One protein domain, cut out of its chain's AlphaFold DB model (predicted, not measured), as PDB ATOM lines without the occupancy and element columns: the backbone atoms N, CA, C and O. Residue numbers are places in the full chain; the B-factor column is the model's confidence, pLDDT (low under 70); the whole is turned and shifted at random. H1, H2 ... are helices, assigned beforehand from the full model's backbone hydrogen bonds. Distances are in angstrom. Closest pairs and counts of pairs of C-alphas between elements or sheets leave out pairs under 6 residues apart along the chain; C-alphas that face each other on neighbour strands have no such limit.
ATOM      1  N   LYS A  33      19.649 -20.249 -30.243       75.50
ATOM      2  CA  LYS A  33      20.154 -18.877 -30.444       75.50
ATOM      3  C   LYS A  33      21.629 -18.871 -30.876       75.50
ATOM      4  O   LYS A  33      22.045 -17.995 -31.626       75.50
ATOM      5  N   ARG A  34      22.403 -19.879 -30.450       76.50
ATOM      6  CA  ARG A  34      23.799 -20.078 -30.872       76.50
ATOM      7  C   ARG A  34      23.926 -20.396 -32.363       76.50
ATOM      8  O   ARG A  34      24.871 -19.923 -32.986       76.50
ATOM      9  N   ASP A  35      22.969 -21.129 -32.928       76.62
ATOM     10  CA  ASP A  35      22.968 -21.514 -34.343       76.62
ATOM     11  C   ASP A  35      22.727 -20.282 -35.224       76.62
ATOM     12  O   ASP A  35      23.430 -20.073 -36.207       76.62
ATOM     13  N   ILE A  36      21.812 -19.397 -34.807       81.94
ATOM     14  CA  ILE A  36      21.572 -18.107 -35.476       81.94
ATOM     15  C   ILE A  36      22.833 -17.241 -35.444       81.94
ATOM     16  O   ILE A  36      23.216 -16.676 -36.464       81.94
ATOM     17  N   VAL A  37      23.496 -17.149 -34.287       85.94
ATOM     18  CA  VAL A  37      24.720 -16.351 -34.134       85.94
ATOM     19  C   VAL A  37      25.844 -16.912 -35.006       85.94
ATOM     20  O   VAL A  37      26.457 -16.164 -35.762       85.94
ATOM     21  N   SER A  38      26.090 -18.223 -34.964       85.12
ATOM     22  CA  SER A  38      27.116 -18.863 -35.792       85.12
ATOM     23  C   SER A  38      26.838 -18.679 -37.287       85.12
ATOM     24  O   SER A  38      27.737 -18.297 -38.036       85.12
ATOM     25  N   ALA A  39      25.582 -18.855 -37.706       87.81
ATOM     26  CA  ALA A  39      25.154 -18.615 -39.078       87.81
ATOM     27  C   ALA A  39      25.364 -17.151 -39.499       87.81
ATOM     28  O   ALA A  39      25.841 -16.878 -40.599       87.81
ATOM     29  N   PHE A  40      25.064 -16.199 -38.617       90.00
ATOM     30  CA  PHE A  40      25.261 -14.776 -38.878       90.00
ATOM     31  C   PHE A  40      26.744 -14.422 -39.061       90.00
ATOM     32  O   PHE A  40      27.108 -13.792 -40.052       90.00
ATOM     33  N   PHE A  41      27.619 -14.882 -38.162       90.62
ATOM     34  CA  PHE A  41      29.064 -14.661 -38.284       90.62
ATOM     35  C   PHE A  41      29.655 -15.348 -39.519       90.62
ATOM     36  O   PHE A  41      30.452 -14.738 -40.230       90.62
ATOM     37  N   GLY A  42      29.235 -16.581 -39.814       90.06
ATOM     38  CA  GLY A  42      29.658 -17.301 -41.016       90.06
ATOM     39  C   GLY A  42      29.240 -16.581 -42.300       90.06
ATOM     40  O   GLY A  42      30.046 -16.438 -43.222       90.06
ATOM     41  N   ALA A  43      28.010 -16.059 -42.339       92.38
ATOM     42  CA  ALA A  43      27.522 -15.248 -43.449       92.38
ATOM     43  C   ALA A  43      28.318 -13.952 -43.607       92.38
ATOM     44  O   ALA A  43      28.711 -13.627 -44.723       92.38
ATOM     45  N   ILE A  44      28.593 -13.231 -42.515       92.25
ATOM     46  CA  ILE A  44      29.382 -11.992 -42.557       92.25
ATOM     47  C   ILE A  44      30.783 -12.269 -43.084       92.25
ATOM     48  O   ILE A  44      31.262 -11.542 -43.950       92.25
ATOM     49  N   PHE A  45      31.434 -13.317 -42.583       92.12
ATOM     50  CA  PHE A  45      32.800 -13.646 -42.964       92.12
ATOM     51  C   PHE A  45      32.908 -13.941 -44.468       92.12
ATOM     52  O   PHE A  45      33.743 -13.356 -45.166       92.12
ATOM     53  N   MET A  46      32.011 -14.781 -44.995       91.81
ATOM     54  CA  MET A  46      31.957 -15.053 -46.434       91.81
ATOM     55  C   MET A  46      31.526 -13.828 -47.242       91.81
ATOM     56  O   MET A  46      32.140 -13.528 -48.267       91.81
ATOM     57  N   GLY A  47      30.525 -13.084 -46.773       89.44
ATOM     58  CA  GLY A  47      30.041 -11.870 -47.421       89.44
ATOM     59  C   GLY A  47      31.134 -10.818 -47.571       89.44
ATOM     60  O   GLY A  47      31.354 -10.330 -48.674       89.44
ATOM     61  N   LEU A  48      31.886 -10.527 -46.506       91.00
ATOM     62  CA  LEU A  48      33.015  -9.589 -46.538       91.00
ATOM     63  C   LEU A  48      34.126 -10.053 -47.479       91.00
ATOM     64  O   LEU A  48      34.642  -9.255 -48.258       91.00
ATOM     65  N   THR A  49      34.459 -11.346 -47.456       90.44
ATOM     66  CA  THR A  49      35.490 -11.919 -48.337       90.44
ATOM     67  C   THR A  49      35.158 -11.686 -49.811       90.44
ATOM     68  O   THR A  49      36.026 -11.323 -50.605       90.44
ATOM     69  N   PHE A  50      33.891 -11.863 -50.191       88.31
ATOM     70  CA  PHE A  50      33.437 -11.606 -51.556       88.31
ATOM     71  C   PHE A  50      33.247 -10.119 -51.853       88.31
ATOM     72  O   PHE A  50      33.511  -9.692 -52.977       88.31
ATOM     73  N   LEU A  51      32.842  -9.326 -50.863       87.50
ATOM     74  CA  LEU A  51      32.698  -7.882 -51.002       87.50
ATOM     75  C   LEU A  51      34.034  -7.215 -51.349       87.50
ATOM     76  O   LEU A  51      34.117  -6.455 -52.312       87.50
ATOM     77  N   PHE A  52      35.099  -7.562 -50.625       86.38
ATOM     78  CA  PHE A  52      36.432  -6.985 -50.821       86.38
ATOM     79  C   PHE A  52      37.116  -7.404 -52.120       86.38
ATOM     80  O   PHE A  52      38.058  -6.743 -52.547       86.38
ATOM     81  N   LYS A  53      36.623  -8.437 -52.810       84.38
ATOM     82  CA  LYS A  53      37.127  -8.786 -54.144       84.38
ATOM     83  C   LYS A  53      36.820  -7.732 -55.212       84.38
ATOM     84  O   LYS A  53      37.405  -7.809 -56.286       84.38
ATOM     85  N   GLY A  54      35.874  -6.814 -54.993       77.44
ATOM     86  CA  GLY A  54      35.511  -5.754 -55.952       77.44
ATOM     87  C   GLY A  54      34.799  -6.229 -57.234       77.44
ATOM     88  O   GLY A  54      34.144  -5.440 -57.910       77.44
ATOM     89  N   LEU A  55      34.837  -7.530 -57.541       80.75
ATOM     90  CA  LEU A  55      34.196  -8.146 -58.711       80.75
ATOM     91  C   LEU A  55      32.663  -8.086 -58.678       80.75
ATOM     92  O   LEU A  55      32.032  -8.187 -59.726       80.75
ATOM     93  N   LEU A  56      32.054  -7.911 -57.502       80.56
ATOM     94  CA  LEU A  56      30.595  -7.884 -57.360       80.56
ATOM     95  C   LEU A  56      29.947  -6.827 -58.249       80.56
ATOM     96  O   LEU A  56      28.948  -7.118 -58.891       80.56
ATOM     97  N   ILE A  57      30.530  -5.630 -58.332       77.25
ATOM     98  CA  ILE A  57      29.972  -4.525 -59.123       77.25
ATOM     99  C   ILE A  57      30.048  -4.859 -60.611       77.25
ATOM    100  O   ILE A  57      29.059  -4.731 -61.329       77.25
ATOM    101  N   GLN A  58      31.209  -5.346 -61.059       76.88
ATOM    102  CA  GLN A  58      31.433  -5.716 -62.456       76.88
ATOM    103  C   GLN A  58      30.508  -6.855 -62.895       76.88
ATOM    104  O   GLN A  58      29.955  -6.820 -63.989       76.88
ATOM    105  N   VAL A  59      30.306  -7.853 -62.037       76.44
ATOM    106  CA  VAL A  59      29.449  -9.005 -62.337       76.44
ATOM    107  C   VAL A  59      27.967  -8.633 -62.221       76.44
ATOM    108  O   VAL A  59      27.173  -8.972 -63.093       76.44
ATOM    109  N   GLY A  60      27.576  -7.895 -61.182       72.56
ATOM    110  CA  GLY A  60      26.177  -7.573 -60.900       72.56
ATOM    111  C   GLY A  60      25.536  -6.597 -61.883       72.56
ATOM    112  O   GLY A  60      24.339  -6.710 -62.148       72.56
ATOM    113  N   LEU A  61      26.314  -5.679 -62.462       76.06
ATOM    114  CA  LEU A  61      25.821  -4.754 -63.488       76.06
ATOM    115  C   LEU A  61      25.605  -5.440 -64.842       76.06
ATOM    116  O   LEU A  61      24.642  -5.128 -65.539       76.06
ATOM    117  N   ASN A  62      26.464  -6.400 -65.188       79.62
ATOM    118  CA  ASN A  62      26.446  -7.070 -66.490       79.62
ATOM    119  C   ASN A  62      25.513  -8.288 -66.543       79.62
ATOM    120  O   ASN A  62      25.233  -8.808 -67.623       79.62
ATOM    121  N   ILE A  63      25.017  -8.759 -65.396       80.00
ATOM    122  CA  ILE A  63      24.160  -9.941 -65.338       80.00
ATOM    123  C   ILE A  63      22.689  -9.611 -65.692       80.00
ATOM    124  O   ILE A  63      22.075  -8.704 -65.099       80.00
ATOM    125  N   PRO A  64      22.072 -10.382 -66.614       84.19
ATOM    126  CA  PRO A  64      20.647 -10.290 -66.888       84.19
ATOM    127  C   PRO A  64      19.830 -10.894 -65.738       84.19
ATOM    128  O   PRO A  64      20.268 -11.809 -65.040       84.19
ATOM    129  N   TRP A  65      18.594 -10.423 -65.573       80.00
ATOM    130  CA  TRP A  65      17.691 -10.897 -64.514       80.00
ATOM    131  C   TRP A  65      17.432 -12.411 -64.552       80.00
ATOM    132  O   TRP A  65      17.282 -13.027 -63.500       80.00
ATOM    133  N   GLY A  66      17.460 -13.027 -65.739       81.12
ATOM    134  CA  GLY A  66      17.324 -14.478 -65.885       81.12
ATOM    135  C   GLY A  66      18.427 -15.264 -65.166       81.12
ATOM    136  O   GLY A  66      18.134 -16.242 -64.481       81.12
ATOM    137  N   SER A  67      19.682 -14.807 -65.223       83.50
ATOM    138  CA  SER A  67      20.782 -15.497 -64.534       83.50
ATOM    139  C   SER A  67      20.705 -15.341 -63.016       83.50
ATOM    140  O   SER A  67      21.161 -16.216 -62.288       83.50
ATOM    141  N   ILE A  68      20.079 -14.271 -62.516       83.94
ATOM    142  CA  ILE A  68      19.841 -14.083 -61.077       83.94
ATOM    143  C   ILE A  68      18.858 -15.125 -60.556       83.94
ATOM    144  O   ILE A  68      19.090 -15.692 -59.491       83.94
ATOM    145  N   ALA A  69      17.799 -15.423 -61.315       83.75
ATOM    146  CA  ALA A  69      16.874 -16.493 -60.956       83.75
ATOM    147  C   ALA A  69      17.618 -17.832 -60.833       83.75
ATOM    148  O   ALA A  69      17.456 -18.527 -59.836       83.75
ATOM    149  N   ILE A  70      18.520 -18.135 -61.775       86.12
ATOM    150  CA  ILE A  70      19.363 -19.339 -61.725       86.12
ATOM    151  C   ILE A  70      20.264 -19.338 -60.479       86.12
ATOM    152  O   ILE A  70      20.360 -20.361 -59.802       86.12
ATOM    153  N   ILE A  71      20.882 -18.205 -60.127       85.69
ATOM    154  CA  ILE A  71      21.711 -18.082 -58.913       85.69
ATOM    155  C   ILE A  71      20.879 -18.366 -57.659       85.69
ATOM    156  O   ILE A  71      21.285 -19.175 -56.826       85.69
ATOM    157  N   VAL A  72      19.689 -17.777 -57.541       85.56
ATOM    158  CA  VAL A  72      18.803 -17.992 -56.388       85.56
ATOM    159  C   VAL A  72      18.342 -19.449 -56.319       85.56
ATOM    160  O   VAL A  72      18.463 -20.078 -55.269       85.56
ATOM    161  N   THR A  73      17.880 -20.022 -57.433       85.62
ATOM    162  CA  THR A  73      17.457 -21.427 -57.490       85.62
ATOM    163  C   THR A  73      18.610 -22.375 -57.161       85.62
ATOM    164  O   THR A  73      18.421 -23.314 -56.394       85.62
ATOM    165  N   SER A  74      19.819 -22.110 -57.665       84.75
ATOM    166  CA  SER A  74      21.002 -22.920 -57.350       84.75
ATOM    167  C   SER A  74      21.402 -22.804 -55.877       84.75
ATOM    168  O   SER A  74      21.700 -23.816 -55.251       84.75
ATOM    169  N   THR A  75      21.313 -21.608 -55.287       85.69
ATOM    170  CA  THR A  75      21.571 -21.381 -53.858       85.69
ATOM    171  C   THR A  75      20.599 -22.190 -53.008       85.69
ATOM    172  O   THR A  75      21.018 -22.913 -52.106       85.69
ATOM    173  N   ILE A  76      19.304 -22.128 -53.332       84.19
ATOM    174  CA  ILE A  76      18.270 -22.919 -52.657       84.19
ATOM    175  C   ILE A  76      18.575 -24.412 -52.793       84.19
ATOM    176  O   ILE A  76      18.563 -25.123 -51.793       84.19
ATOM    177  N   PHE A  77      18.916 -24.882 -53.995       86.00
ATOM    178  CA  PHE A  77      19.226 -26.288 -54.246       86.00
ATOM    179  C   PHE A  77      20.447 -26.780 -53.453       86.00
ATOM    180  O   PHE A  77      20.408 -27.863 -52.864       86.00
ATOM    181  N   ILE A  78      21.512 -25.975 -53.379       84.81
ATOM    182  CA  ILE A  78      22.720 -26.276 -52.598       84.81
ATOM    183  C   ILE A  78      22.374 -26.385 -51.111       84.81
ATOM    184  O   ILE A  78      22.725 -27.378 -50.473       84.81
ATOM    185  N   LEU A  79      21.631 -25.418 -50.565       82.06
ATOM    186  CA  LEU A  79      21.213 -25.439 -49.162       82.06
ATOM    187  C   LEU A  79      20.273 -26.611 -48.859       82.06
ATOM    188  O   LEU A  79      20.430 -27.281 -47.840       82.06
ATOM    189  N   SER A  80      19.314 -26.902 -49.740       78.69
ATOM    190  CA  SER A  80      18.425 -28.059 -49.603       78.69
ATOM    191  C   SER A  80      19.211 -29.365 -49.605       78.69
ATOM    192  O   SER A  80      18.961 -30.223 -48.760       78.69
ATOM    193  N   THR A  81      20.200 -29.497 -50.493       80.25
ATOM    194  CA  THR A  81      21.092 -30.664 -50.549       80.25
ATOM    195  C   THR A  81      21.903 -30.787 -49.263       80.25
ATOM    196  O   THR A  81      21.975 -31.863 -48.673       80.25
ATOM    197  N   GLN A  82      22.458 -29.682 -48.770       78.69
ATOM    198  CA  GLN A  82      23.202 -29.647 -47.518       78.69
ATOM    199  C   GLN A  82      22.337 -30.095 -46.328       78.69
ATOM    200  O   GLN A  82      22.724 -30.992 -45.575       78.69
ATOM    201  N   ILE A  83      21.140 -29.522 -46.181       73.44
ATOM    202  CA  ILE A  83      20.201 -29.871 -45.108       73.44
ATOM    203  C   ILE A  83      19.750 -31.331 -45.236       73.44
ATOM    204  O   ILE A  83      19.639 -32.021 -44.222       73.44
ATOM    205  N   TYR A  84      19.540 -31.829 -46.459       69.81
ATOM    206  CA  TYR A  84      19.215 -33.231 -46.715       69.81
ATOM    207  C   TYR A  84      20.349 -34.156 -46.251       69.81
ATOM    208  O   TYR A  84      20.139 -35.031 -45.416       69.81
ATOM    209  N   PHE A  85      21.581 -33.951 -46.711       69.06
ATOM    210  CA  PHE A  85      22.684 -34.850 -46.366       69.06
ATOM    211  C   PHE A  85      23.049 -34.827 -44.875       69.06
ATOM    212  O   PHE A  85      23.364 -35.876 -44.314       69.06
ATOM    213  N   ILE A  86      22.989 -33.663 -44.223       64.88
ATOM    214  CA  ILE A  86      23.382 -33.508 -42.813       64.88
ATOM    215  C   ILE A  86      22.230 -33.860 -41.870       64.88
ATOM    216  O   ILE A  86      22.429 -34.572 -40.889       64.88
ATOM    217  N   GLY A  87      21.030 -33.354 -42.160       58.31
ATOM    218  CA  GLY A  87      19.852 -33.512 -41.315       58.31
ATOM    219  C   GLY A  87      19.137 -34.842 -41.523       58.31
ATOM    220  O   GLY A  87      18.757 -35.477 -40.551       58.31
ATOM    221  N   TYR A  88      18.969 -35.307 -42.764       54.25
ATOM    222  CA  TYR A  88      18.142 -36.487 -43.050       54.25
ATOM    223  C   TYR A  88      18.892 -37.814 -42.902       54.25
ATOM    224  O   TYR A  88      18.338 -38.770 -42.363       54.25
ATOM    225  N   LYS A  89      20.168 -37.894 -43.315       51.75
ATOM    226  CA  LYS A  89      20.960 -39.137 -43.185       51.75
ATOM    227  C   LYS A  89      21.171 -39.552 -41.721       51.75
ATOM    228  O   LYS A  89      21.453 -40.716 -41.453       51.75
ATOM    229  N   ARG A  90      21.051 -38.606 -40.785       50.88
ATOM    230  CA  ARG A  90      21.371 -38.792 -39.365       50.88
ATOM    231  C   ARG A  90      20.136 -38.955 -38.462       50.88
ATOM    232  O   ARG A  90      20.299 -39.274 -37.292       50.88
ATOM    233  N   VAL A  91      18.918 -38.772 -38.984       52.50
ATOM    234  CA  VAL A  91      17.675 -38.975 -38.218       52.50
ATOM    235  C   VAL A  91      17.293 -40.455 -38.246       52.50
ATOM    236  O   VAL A  91      16.963 -41.005 -39.297       52.50
ATOM    237  N   SER A  92      17.350 -41.089 -37.073       45.75
ATOM    238  CA  SER A  92      17.053 -42.514 -36.885       45.75
ATOM    239  C   SER A  92      15.557 -42.846 -36.983       45.75
ATOM    240  O   SER A  92      15.228 -43.980 -37.313       45.75
ATOM    241  N   ASN A  93      14.659 -41.881 -36.734       48.12
ATOM    242  CA  ASN A  93      13.208 -42.098 -36.736       48.12
ATOM    243  C   ASN A  93      12.535 -41.283 -37.852       48.12
ATOM    244  O   ASN A  93      12.289 -40.085 -37.720       48.12
ATOM    245  N   LYS A  94      12.297 -41.934 -38.997       52.91
ATOM    246  CA  LYS A  94      11.733 -41.316 -40.212       52.91
ATOM    247  C   LYS A  94      10.201 -41.233 -40.211       52.91
ATOM    248  O   LYS A  94       9.648 -40.567 -41.079       52.91
ATOM    249  N   GLU A  95       9.534 -41.890 -39.262       52.00
ATOM    250  CA  GLU A  95       8.075 -42.082 -39.273       52.00
ATOM    251  C   GLU A  95       7.284 -40.999 -38.515       52.00
ATOM    252  O   GLU A  95       6.100 -40.821 -38.772       52.00
ATOM    253  N   GLU A  96       7.919 -40.214 -37.637       49.38
ATOM    254  CA  GLU A  96       7.197 -39.371 -36.662       49.38
ATOM    255  C   GLU A  96       7.063 -37.878 -37.030       49.38
ATOM    256  O   GLU A  96       6.352 -37.135 -36.355       49.38
ATOM    257  N   ARG A  97       7.716 -37.382 -38.096       48.78
ATOM    258  CA  ARG A  97       7.612 -35.961 -38.498       48.78
ATOM    259  C   ARG A  97       7.518 -35.752 -40.007       48.78
ATOM    260  O   ARG A  97       8.311 -36.291 -40.773       48.78
ATOM    261  N   HIS A  98       6.619 -34.848 -40.419       56.62
ATOM    262  CA  HIS A  98       6.506 -34.341 -41.793       56.62
ATOM    263  C   HIS A  98       7.816 -33.662 -42.231       56.62
ATOM    264  O   HIS A  98       8.037 -32.471 -42.003       56.62
ATOM    265  N   PHE A  99       8.672 -34.442 -42.890       54.09
ATOM    266  CA  PHE A  99      10.001 -34.096 -43.399       54.09
ATOM    267  C   PHE A  99      10.089 -32.707 -44.063       54.09
ATOM    268  O   PHE A  99      11.030 -31.948 -43.819       54.09
ATOM    269  N   GLY A 100       9.066 -32.339 -44.839       58.19
ATOM    270  CA  GLY A 100       9.010 -31.052 -45.532       58.19
ATOM    271  C   GLY A 100       8.994 -29.840 -44.597       58.19
ATOM    272  O   GLY A 100       9.648 -28.843 -44.885       58.19
ATOM    273  N   GLN A 101       8.320 -29.911 -43.444       65.00
ATOM    274  CA  GLN A 101       8.172 -28.742 -42.568       65.00
ATOM    275  C   GLN A 101       9.479 -28.365 -41.859       65.00
ATOM    276  O   GLN A 101       9.763 -27.180 -41.685       65.00
ATOM    277  N   PHE A 102      10.293 -29.349 -41.465       65.94
ATOM    278  CA  PHE A 102      11.588 -29.091 -40.826       65.94
ATOM    279  C   PHE A 102      12.609 -28.535 -41.824       65.94
ATOM    280  O   PHE A 102      13.287 -27.549 -41.531       65.94
ATOM    281  N   LEU A 103      12.674 -29.129 -43.023       68.31
ATOM    282  CA  LEU A 103      13.581 -28.689 -44.082       68.31
ATOM    283  C   LEU A 103      13.261 -27.254 -44.505       68.31
ATOM    284  O   LEU A 103      14.159 -26.417 -44.526       68.31
ATOM    285  N   VAL A 104      11.985 -26.952 -44.765       71.38
ATOM    286  CA  VAL A 104      11.552 -25.616 -45.193       71.38
ATOM    287  C   VAL A 104      11.826 -24.569 -44.117       71.38
ATOM    288  O   VAL A 104      12.387 -23.525 -44.436       71.38
ATOM    289  N   LYS A 105      11.516 -24.845 -42.839       74.81
ATOM    290  CA  LYS A 105      11.808 -23.905 -41.740       74.81
ATOM    291  C   LYS A 105      13.300 -23.595 -41.643       74.81
ATOM    292  O   LYS A 105      13.675 -22.430 -41.565       74.81
ATOM    293  N   ARG A 106      14.161 -24.617 -41.684       74.69
ATOM    294  CA  ARG A 106      15.614 -24.430 -41.554       74.69
ATOM    295  C   ARG A 106      16.215 -23.719 -42.765       74.69
ATOM    296  O   ARG A 106      17.021 -22.809 -42.599       74.69
ATOM    297  N   LEU A 107      15.781 -24.098 -43.967       82.00
ATOM    298  CA  LEU A 107      16.173 -23.460 -45.220       82.00
ATOM    299  C   LEU A 107      15.810 -21.970 -45.213       82.00
ATOM    300  O   LEU A 107      16.652 -21.132 -45.526       82.00
ATOM    301  N   PHE A 108      14.582 -21.648 -44.801       82.62
ATOM    302  CA  PHE A 108      14.100 -20.273 -44.734       82.62
ATOM    303  C   PHE A 108      14.881 -19.443 -43.710       82.62
ATOM    304  O   PHE A 108      15.250 -18.311 -44.008       82.62
ATOM    305  N   THR A 109      15.211 -20.009 -42.545       83.62
ATOM    306  CA  THR A 109      16.034 -19.323 -41.536       83.62
ATOM    307  C   THR A 109      17.437 -19.013 -42.058       83.62
ATOM    308  O   THR A 109      17.876 -17.869 -41.975       83.62
ATOM    309  N   ILE A 110      18.139 -19.997 -42.631       84.00
ATOM    310  CA  ILE A 110      19.514 -19.815 -43.127       84.00
ATOM    311  C   ILE A 110      19.543 -18.813 -44.286       84.00
ATOM    312  O   ILE A 110      20.356 -17.888 -44.291       84.00
ATOM    313  N   TYR A 111      18.628 -18.962 -45.245       87.12
ATOM    314  CA  TYR A 111      18.553 -18.062 -46.391       87.12
ATOM    315  C   TYR A 111      18.112 -16.646 -45.988       87.12
ATOM    316  O   TYR A 111      18.659 -15.662 -46.486       87.12
ATOM    317  N   GLY A 112      17.187 -16.524 -45.033       87.44
ATOM    318  CA  GLY A 112      16.766 -15.243 -44.467       87.44
ATOM    319  C   GLY A 112      17.918 -14.502 -43.787       87.44
ATOM    320  O   GLY A 112      18.134 -13.323 -44.065       87.44
ATOM    321  N   ILE A 113      18.715 -15.198 -42.966       88.25
ATOM    322  CA  ILE A 113      19.925 -14.629 -42.350       88.25
ATOM    323  C   ILE A 113      20.903 -14.165 -43.434       88.25
ATOM    324  O   ILE A 113      21.408 -13.046 -43.364       88.25
ATOM    325  N   ALA A 114      21.135 -14.981 -44.463       90.75
ATOM    326  CA  ALA A 114      22.044 -14.640 -45.552       90.75
ATOM    327  C   ALA A 114      21.609 -13.387 -46.326       90.75
ATOM    328  O   ALA A 114      22.451 -12.547 -46.651       90.75
ATOM    329  N   LEU A 115      20.310 -13.230 -46.594       90.75
ATOM    330  CA  LEU A 115      19.762 -12.033 -47.236       90.75
ATOM    331  C   LEU A 115      19.922 -10.789 -46.362       90.75
ATOM    332  O   LEU A 115      20.393  -9.765 -46.857       90.75
ATOM    333  N   ILE A 116      19.583 -10.883 -45.072       92.50
ATOM    334  CA  ILE A 116      19.724  -9.770 -44.121       92.50
ATOM    335  C   ILE A 116      21.184  -9.328 -44.040       92.50
ATOM    336  O   ILE A 116      21.471  -8.139 -44.152       92.50
ATOM    337  N   VAL A 117      22.112 -10.277 -43.906       92.00
ATOM    338  CA  VAL A 117      23.551  -9.991 -43.853       92.00
ATOM    339  C   VAL A 117      24.041  -9.364 -45.155       92.00
ATOM    340  O   VAL A 117      24.770  -8.377 -45.119       92.00
ATOM    341  N   SER A 118      23.619  -9.883 -46.307       90.75
ATOM    342  CA  SER A 118      24.036  -9.348 -47.610       90.75
ATOM    343  C   SER A 118      23.566  -7.913 -47.810       90.75
ATOM    344  O   SER A 118      24.344  -7.059 -48.229       90.75
ATOM    345  N   PHE A 119      22.311  -7.632 -47.458       90.38
ATOM    346  CA  PHE A 119      21.769  -6.280 -47.496       90.38
ATOM    347  C   PHE A 119      22.498  -5.356 -46.512       90.38
ATOM    348  O   PHE A 119      22.895  -4.254 -46.882       90.38
ATOM    349  N   TYR A 120      22.738  -5.823 -45.284       91.56
ATOM    350  CA  TYR A 120      23.455  -5.078 -44.248       91.56
ATOM    351  C   TYR A 120      24.880  -4.704 -44.673       91.56
ATOM    352  O   TYR A 120      25.289  -3.555 -44.511       91.56
ATOM    353  N   LEU A 121      25.622  -5.639 -45.275       89.81
ATOM    354  CA  LEU A 121      26.959  -5.370 -45.801       89.81
ATOM    355  C   LEU A 121      26.911  -4.332 -46.927       89.81
ATOM    356  O   LEU A 121      27.630  -3.340 -46.874       89.81
ATOM    357  N   LEU A 122      26.030  -4.490 -47.916       88.19
ATOM    358  CA  LEU A 122      25.912  -3.508 -49.004       88.19
ATOM    359  C   LEU A 122      25.509  -2.114 -48.503       88.19
ATOM    360  O   LEU A 122      25.955  -1.108 -49.062       88.19
ATOM    361  N   TYR A 123      24.707  -2.058 -47.438       88.69
ATOM    362  CA  TYR A 123      24.312  -0.818 -46.782       88.69
ATOM    363  C   TYR A 123      25.489  -0.135 -46.070       88.69
ATOM    364  O   TYR A 123      25.719   1.049 -46.305       88.69
ATOM    365  N   ILE A 124      26.276  -0.867 -45.267       89.69
ATOM    366  CA  ILE A 124      27.465  -0.321 -44.577       89.69
ATOM    367  C   ILE A 124      28.445   0.304 -45.565       89.69
ATOM    368  O   ILE A 124      28.955   1.397 -45.334       89.69
ATOM    369  N   PHE A 125      28.705  -0.388 -46.672       86.06
ATOM    370  CA  PHE A 125      29.664   0.064 -47.677       86.06
ATOM    371  C   PHE A 125      29.064   1.046 -48.689       86.06
ATOM    372  O   PHE A 125      29.728   1.415 -49.653       86.06
ATOM    373  N   ASN A 126      27.817   1.473 -48.474       83.88
ATOM    374  CA  ASN A 126      27.117   2.468 -49.276       83.88
ATOM    375  C   ASN A 126      27.156   2.184 -50.791       83.88
ATOM    376  O   ASN A 126      27.329   3.073 -51.628       83.88
ATOM    377  N   PHE A 127      26.952   0.916 -51.165       81.81
ATOM    378  CA  PHE A 127      26.924   0.498 -52.571       81.81
ATOM    379  C   PHE A 127      25.787   1.159 -53.365       81.81
ATOM    380  O   PHE A 127      25.844   1.207 -54.591       81.81
ATOM    381  N   LEU A 128      24.766   1.703 -52.694       77.75
ATOM    382  CA  LEU A 128      23.686   2.440 -53.348       77.75
ATOM    383  C   LEU A 128      24.215   3.651 -54.135       77.75
ATOM    384  O   LEU A 128      23.807   3.847 -55.278       77.75
ATOM    385  N   VAL A 129      25.155   4.413 -53.568       76.00
ATOM    386  CA  VAL A 129      25.779   5.566 -54.247       76.00
ATOM    387  C   VAL A 129      26.620   5.114 -55.440       76.00
ATOM    388  O   VAL A 129      26.654   5.780 -56.469       76.00
ATOM    389  N   LEU A 130      27.261   3.954 -55.324       73.81
ATOM    390  CA  LEU A 130      28.186   3.436 -56.329       73.81
ATOM    391  C   LEU A 130      27.475   2.872 -57.569       73.81
ATOM    392  O   LEU A 130      28.036   2.843 -58.659       73.81
ATOM    393  N   VAL A 131      26.240   2.403 -57.393       76.62
ATOM    394  CA  VAL A 131      25.486   1.668 -58.415       76.62
ATOM    395  C   VAL A 131      24.295   2.492 -58.940       76.62
ATOM    396  O   VAL A 131      23.761   2.199 -60.010       76.62
ATOM    397  N   GLY A 132      23.863   3.523 -58.204       76.06
ATOM    398  CA  GLY A 132      22.902   4.548 -58.636       76.06
ATOM    399  C   GLY A 132      21.452   4.087 -58.832       76.06
ATOM    400  O   GLY A 132      20.562   4.916 -58.986       76.06
ATOM    401  N   SER A 133      21.179   2.779 -58.810       82.94
ATOM    402  CA  SER A 133      19.848   2.209 -59.033       82.94
ATOM    403  C   SER A 133      19.511   1.140 -57.996       82.94
ATOM    404  O   SER A 133      20.275   0.190 -57.799       82.94
ATOM    405  N   LEU A 134      18.320   1.246 -57.391       82.06
ATOM    406  CA  LEU A 134      17.787   0.226 -56.477       82.06
ATOM    407  C   LEU A 134      17.685  -1.152 -57.142       82.06
ATOM    408  O   LEU A 134      17.908  -2.167 -56.487       82.06
ATOM    409  N   ALA A 135      17.382  -1.193 -58.444       81.75
ATOM    410  CA  ALA A 135      17.277  -2.441 -59.190       81.75
ATOM    411  C   ALA A 135      18.609  -3.199 -59.170       81.75
ATOM    412  O   ALA A 135      18.650  -4.389 -58.872       81.75
ATOM    413  N   ASN A 136      19.713  -2.493 -59.412       82.69
ATOM    414  CA  ASN A 136      21.046  -3.082 -59.408       82.69
ATOM    415  C   ASN A 136      21.528  -3.418 -57.989       82.69
ATOM    416  O   ASN A 136      22.202  -4.429 -57.804       82.69
ATOM    417  N   LEU A 137      21.134  -2.638 -56.975       85.19
ATOM    418  CA  LEU A 137      21.393  -2.986 -55.575       85.19
ATOM    419  C   LEU A 137      20.730  -4.322 -55.200       85.19
ATOM    420  O   LEU A 137      21.359  -5.170 -54.564       85.19
ATOM    421  N   ALA A 138      19.490  -4.551 -55.645       85.38
ATOM    422  CA  ALA A 138      18.797  -5.821 -55.445       85.38
ATOM    423  C   ALA A 138      19.530  -6.986 -56.130       85.38
ATOM    424  O   ALA A 138      19.724  -8.032 -55.510       85.38
ATOM    425  N   LYS A 139      20.023  -6.794 -57.364       86.50
ATOM    426  CA  LYS A 139      20.848  -7.804 -58.055       86.50
ATOM    427  C   LYS A 139      22.091  -8.170 -57.249       86.50
ATOM    428  O   LYS A 139      22.366  -9.347 -57.038       86.50
ATOM    429  N   LEU A 140      22.819  -7.165 -56.763       87.19
ATOM    430  CA  LEU A 140      24.025  -7.366 -55.961       87.19
ATOM    431  C   LEU A 140      23.726  -8.075 -54.644       87.19
ATOM    432  O   LEU A 140      24.492  -8.941 -54.232       87.19
ATOM    433  N   THR A 141      22.594  -7.753 -54.021       89.81
ATOM    434  CA  THR A 141      22.150  -8.393 -52.778       89.81
ATOM    435  C   THR A 141      21.895  -9.882 -53.000       89.81
ATOM    436  O   THR A 141      22.323 -10.701 -52.193       89.81
ATOM    437  N   LEU A 142      21.253 -10.246 -54.113       88.81
ATOM    438  CA  LEU A 142      20.970 -11.640 -54.472       88.81
ATOM    439  C   LEU A 142      22.224 -12.418 -54.892       88.81
ATOM    440  O   LEU A 142      22.335 -13.604 -54.611       88.81
ATOM    441  N   ILE A 143      23.187 -11.762 -55.539       88.88
ATOM    442  CA  ILE A 143      24.470 -12.395 -55.870       88.88
ATOM    443  C   ILE A 143      25.283 -12.632 -54.594       88.88
ATOM    444  O   ILE A 143      25.871 -13.698 -54.429       88.88
ATOM    445  N   LEU A 144      25.295 -11.659 -53.678       90.50
ATOM    446  CA  LEU A 144      26.024 -11.747 -52.415       90.50
ATOM    447  C   LEU A 144      25.365 -12.716 -51.422       90.50
ATOM    448  O   LEU A 144      26.061 -13.327 -50.611       90.50
ATOM    449  N   SER A 145      24.049 -12.924 -51.514       90.25
ATOM    450  CA  SER A 145      23.340 -13.860 -50.637       90.25
ATOM    451  C   SER A 145      23.779 -15.305 -50.831       90.25
ATOM    452  O   SER A 145      23.757 -16.059 -49.862       90.25
ATOM    453  N   MET A 146      24.253 -15.688 -52.019       90.06
ATOM    454  CA  MET A 146      24.768 -17.033 -52.287       90.06
ATOM    455  C   MET A 146      25.990 -17.393 -51.414       90.06
ATOM    456  O   MET A 146      25.890 -18.340 -50.627       90.06
ATOM    457  N   PRO A 147      27.136 -16.678 -51.477       90.44
ATOM    458  CA  PRO A 147      28.277 -16.971 -50.610       90.44
ATOM    459  C   PRO A 147      27.959 -16.743 -49.126       90.44
ATOM    460  O   PRO A 147      28.425 -17.515 -48.288       90.44
ATOM    461  N   CYS A 148      27.121 -15.753 -48.787       90.88
ATOM    462  CA  CYS A 148      26.642 -15.553 -47.415       90.88
ATOM    463  C   CYS A 148      25.853 -16.765 -46.898       90.88
ATOM    464  O   CYS A 148      26.042 -17.176 -45.756       90.88
ATOM    465  N   ALA A 149      24.995 -17.367 -47.723       89.81
ATOM    466  CA  ALA A 149      24.201 -18.529 -47.341       89.81
ATOM    467  C   ALA A 149      25.067 -19.771 -47.132       89.81
ATOM    468  O   ALA A 149      24.851 -20.510 -46.174       89.81
ATOM    469  N   ILE A 150      26.090 -19.961 -47.970       88.75
ATOM    470  CA  ILE A 150      27.094 -21.012 -47.770       88.75
ATOM    471  C   ILE A 150      27.823 -20.787 -46.438       88.75
ATOM    472  O   ILE A 150      27.931 -21.709 -45.634       88.75
ATOM    473  N   GLY A 151      28.260 -19.554 -46.157       88.38
ATOM    474  CA  GLY A 151      28.887 -19.188 -44.884       88.38
ATOM    475  C   GLY A 151      27.995 -19.458 -43.670       88.38
ATOM    476  O   GLY A 151      28.444 -20.059 -42.694       88.38
ATOM    477  N   ALA A 152      26.716 -19.085 -43.751       87.62
ATOM    478  CA  ALA A 152      25.733 -19.365 -42.709       87.62
ATOM    479  C   ALA A 152      25.580 -20.866 -42.446       87.62
ATOM    480  O   ALA A 152      25.516 -21.311 -41.300       87.62
ATOM    481  N   ALA A 153      25.561 -21.652 -43.516       84.81
ATOM    482  CA  ALA A 153      25.394 -23.087 -43.434       84.81
ATOM    483  C   ALA A 153      26.669 -23.810 -42.943       84.81
ATOM    484  O   ALA A 153      26.577 -24.905 -42.391       84.81
ATOM    485  N   ILE A 154      27.861 -23.211 -43.080       82.44
ATOM    486  CA  ILE A 154      29.105 -23.734 -42.486       82.44
ATOM    487  C   ILE A 154      29.076 -23.640 -40.953       82.44
ATOM    488  O   ILE A 154      29.519 -24.568 -40.276       82.44
ATOM    489  N   GLY A 155      28.527 -22.558 -40.392       74.69
ATOM    490  CA  GLY A 155      28.349 -22.435 -38.939       74.69
ATOM    491  C   GLY A 155      27.493 -23.568 -38.365       74.69
ATOM    492  O   GLY A 155      27.824 -24.168 -37.344       74.69
ATOM    493  N   ASP A 156      26.450 -23.937 -39.105       70.56
ATOM    494  CA  ASP A 156      25.579 -25.070 -38.793       70.56
ATOM    495  C   ASP A 156      26.289 -26.437 -38.943       70.56
ATOM    496  O   ASP A 156      26.043 -27.359 -38.166       70.56
ATOM    497  N   LEU A 157      27.225 -26.561 -39.893       67.75
ATOM    498  CA  LEU A 157      28.065 -27.749 -40.116       67.75
ATOM    499  C   LEU A 157      29.118 -27.987 -39.024       67.75
ATOM    500  O   LEU A 157      29.419 -29.135 -38.697       67.75
ATOM    501  N   LEU A 158      29.709 -26.916 -38.489       65.06
ATOM    502  CA  LEU A 158      30.758 -26.973 -37.460       65.06
ATOM    503  C   LEU A 158      30.232 -27.442 -36.100       65.06
ATOM    504  O   LEU A 158      31.015 -27.786 -35.211       65.06
ATOM    505  N   LYS A 159      28.907 -27.500 -35.935       61.75
ATOM    506  CA  LYS A 159      28.263 -28.095 -34.771       61.75
ATOM    507  C   LYS A 159      28.551 -29.598 -34.763       61.75
ATOM    508  O   LYS A 159      27.898 -30.393 -35.442       61.75
TER     509      LYS A 159
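AT A GLANCE: This is residues 33 to 159 of the 161 residues of the protein "DUF2391 family protein" of Candidatus Woesearchaeota archaeon (UniProt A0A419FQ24). A long helix, H6, runs through the core, with H3 side by side with it and H4 and H1 crossing it. Short helices H2 and H5 lie at one end; residues 89 to 98, between H3 and H4, stick out at the other. The printed part has 127 residues, with six named helices, H1 to H6 in chain order, and no named strand: all helix. It is compact, with a radius of gyration of the C-alphas of 15.7 A, but elongated, spanning 52 by 30 by 19 A.

IN THESE COORDINATES: H1, residues 33 to 51, begins at C-alpha 33 (20.154, -18.877, -30.444) and is 26.5 A long. H2 is residues 55 to 62. H3, residues 65 to 88, measures 33.4 A; H4, residues 99 to 124, 38.0 A. H5 is residues 127 to 131. H6, residues 134 to 157, is 34.0 A long, ends at C-alpha 157 (28.065, -27.749, -40.116) and has a kink of 33 degrees near residue 145.

HOW THE PARTS SIT: H6 is the hub, touching five helices. H1 touches it at a steep tilt of 52 degrees, opposite ways; the closest C-alphas, of Ala 39 and Ala 152, are 3.8 A apart. H3 touches H6 at a shallow tilt of 14 degrees, the same way, closest at the C-alphas of Thr 75 and Met 146, 5.6 A. H4, with residues 110 to 122 alone, touches H6 at a steep tilt of 55 degrees; the closest C-alphas, of Ala 114 and Ala 149, are 4.8 A apart. H2 touches residues 136 to 144 of H6 alone, closest at the C-alphas of Gly 60 and Leu 140, 5.4 A. H5 and H6 touch only at the corner, closest at the C-alphas of Leu 128 and Leu 137, 6.3 A. H1 and H3 are apart. Every O i to N i+4 pair is within hydrogen-bond range in H1, H3, H4 and H5, against 3 of 4 in H2 and 17 of 20 in H6.

THE WHOLE: The C-alphas of Glu 95 and Val 129, the two farthest apart, are 53.0 A apart. The printed part has no cut and no long link. pLDDT is under 70 at residues 84 to 103 and 157 to 159.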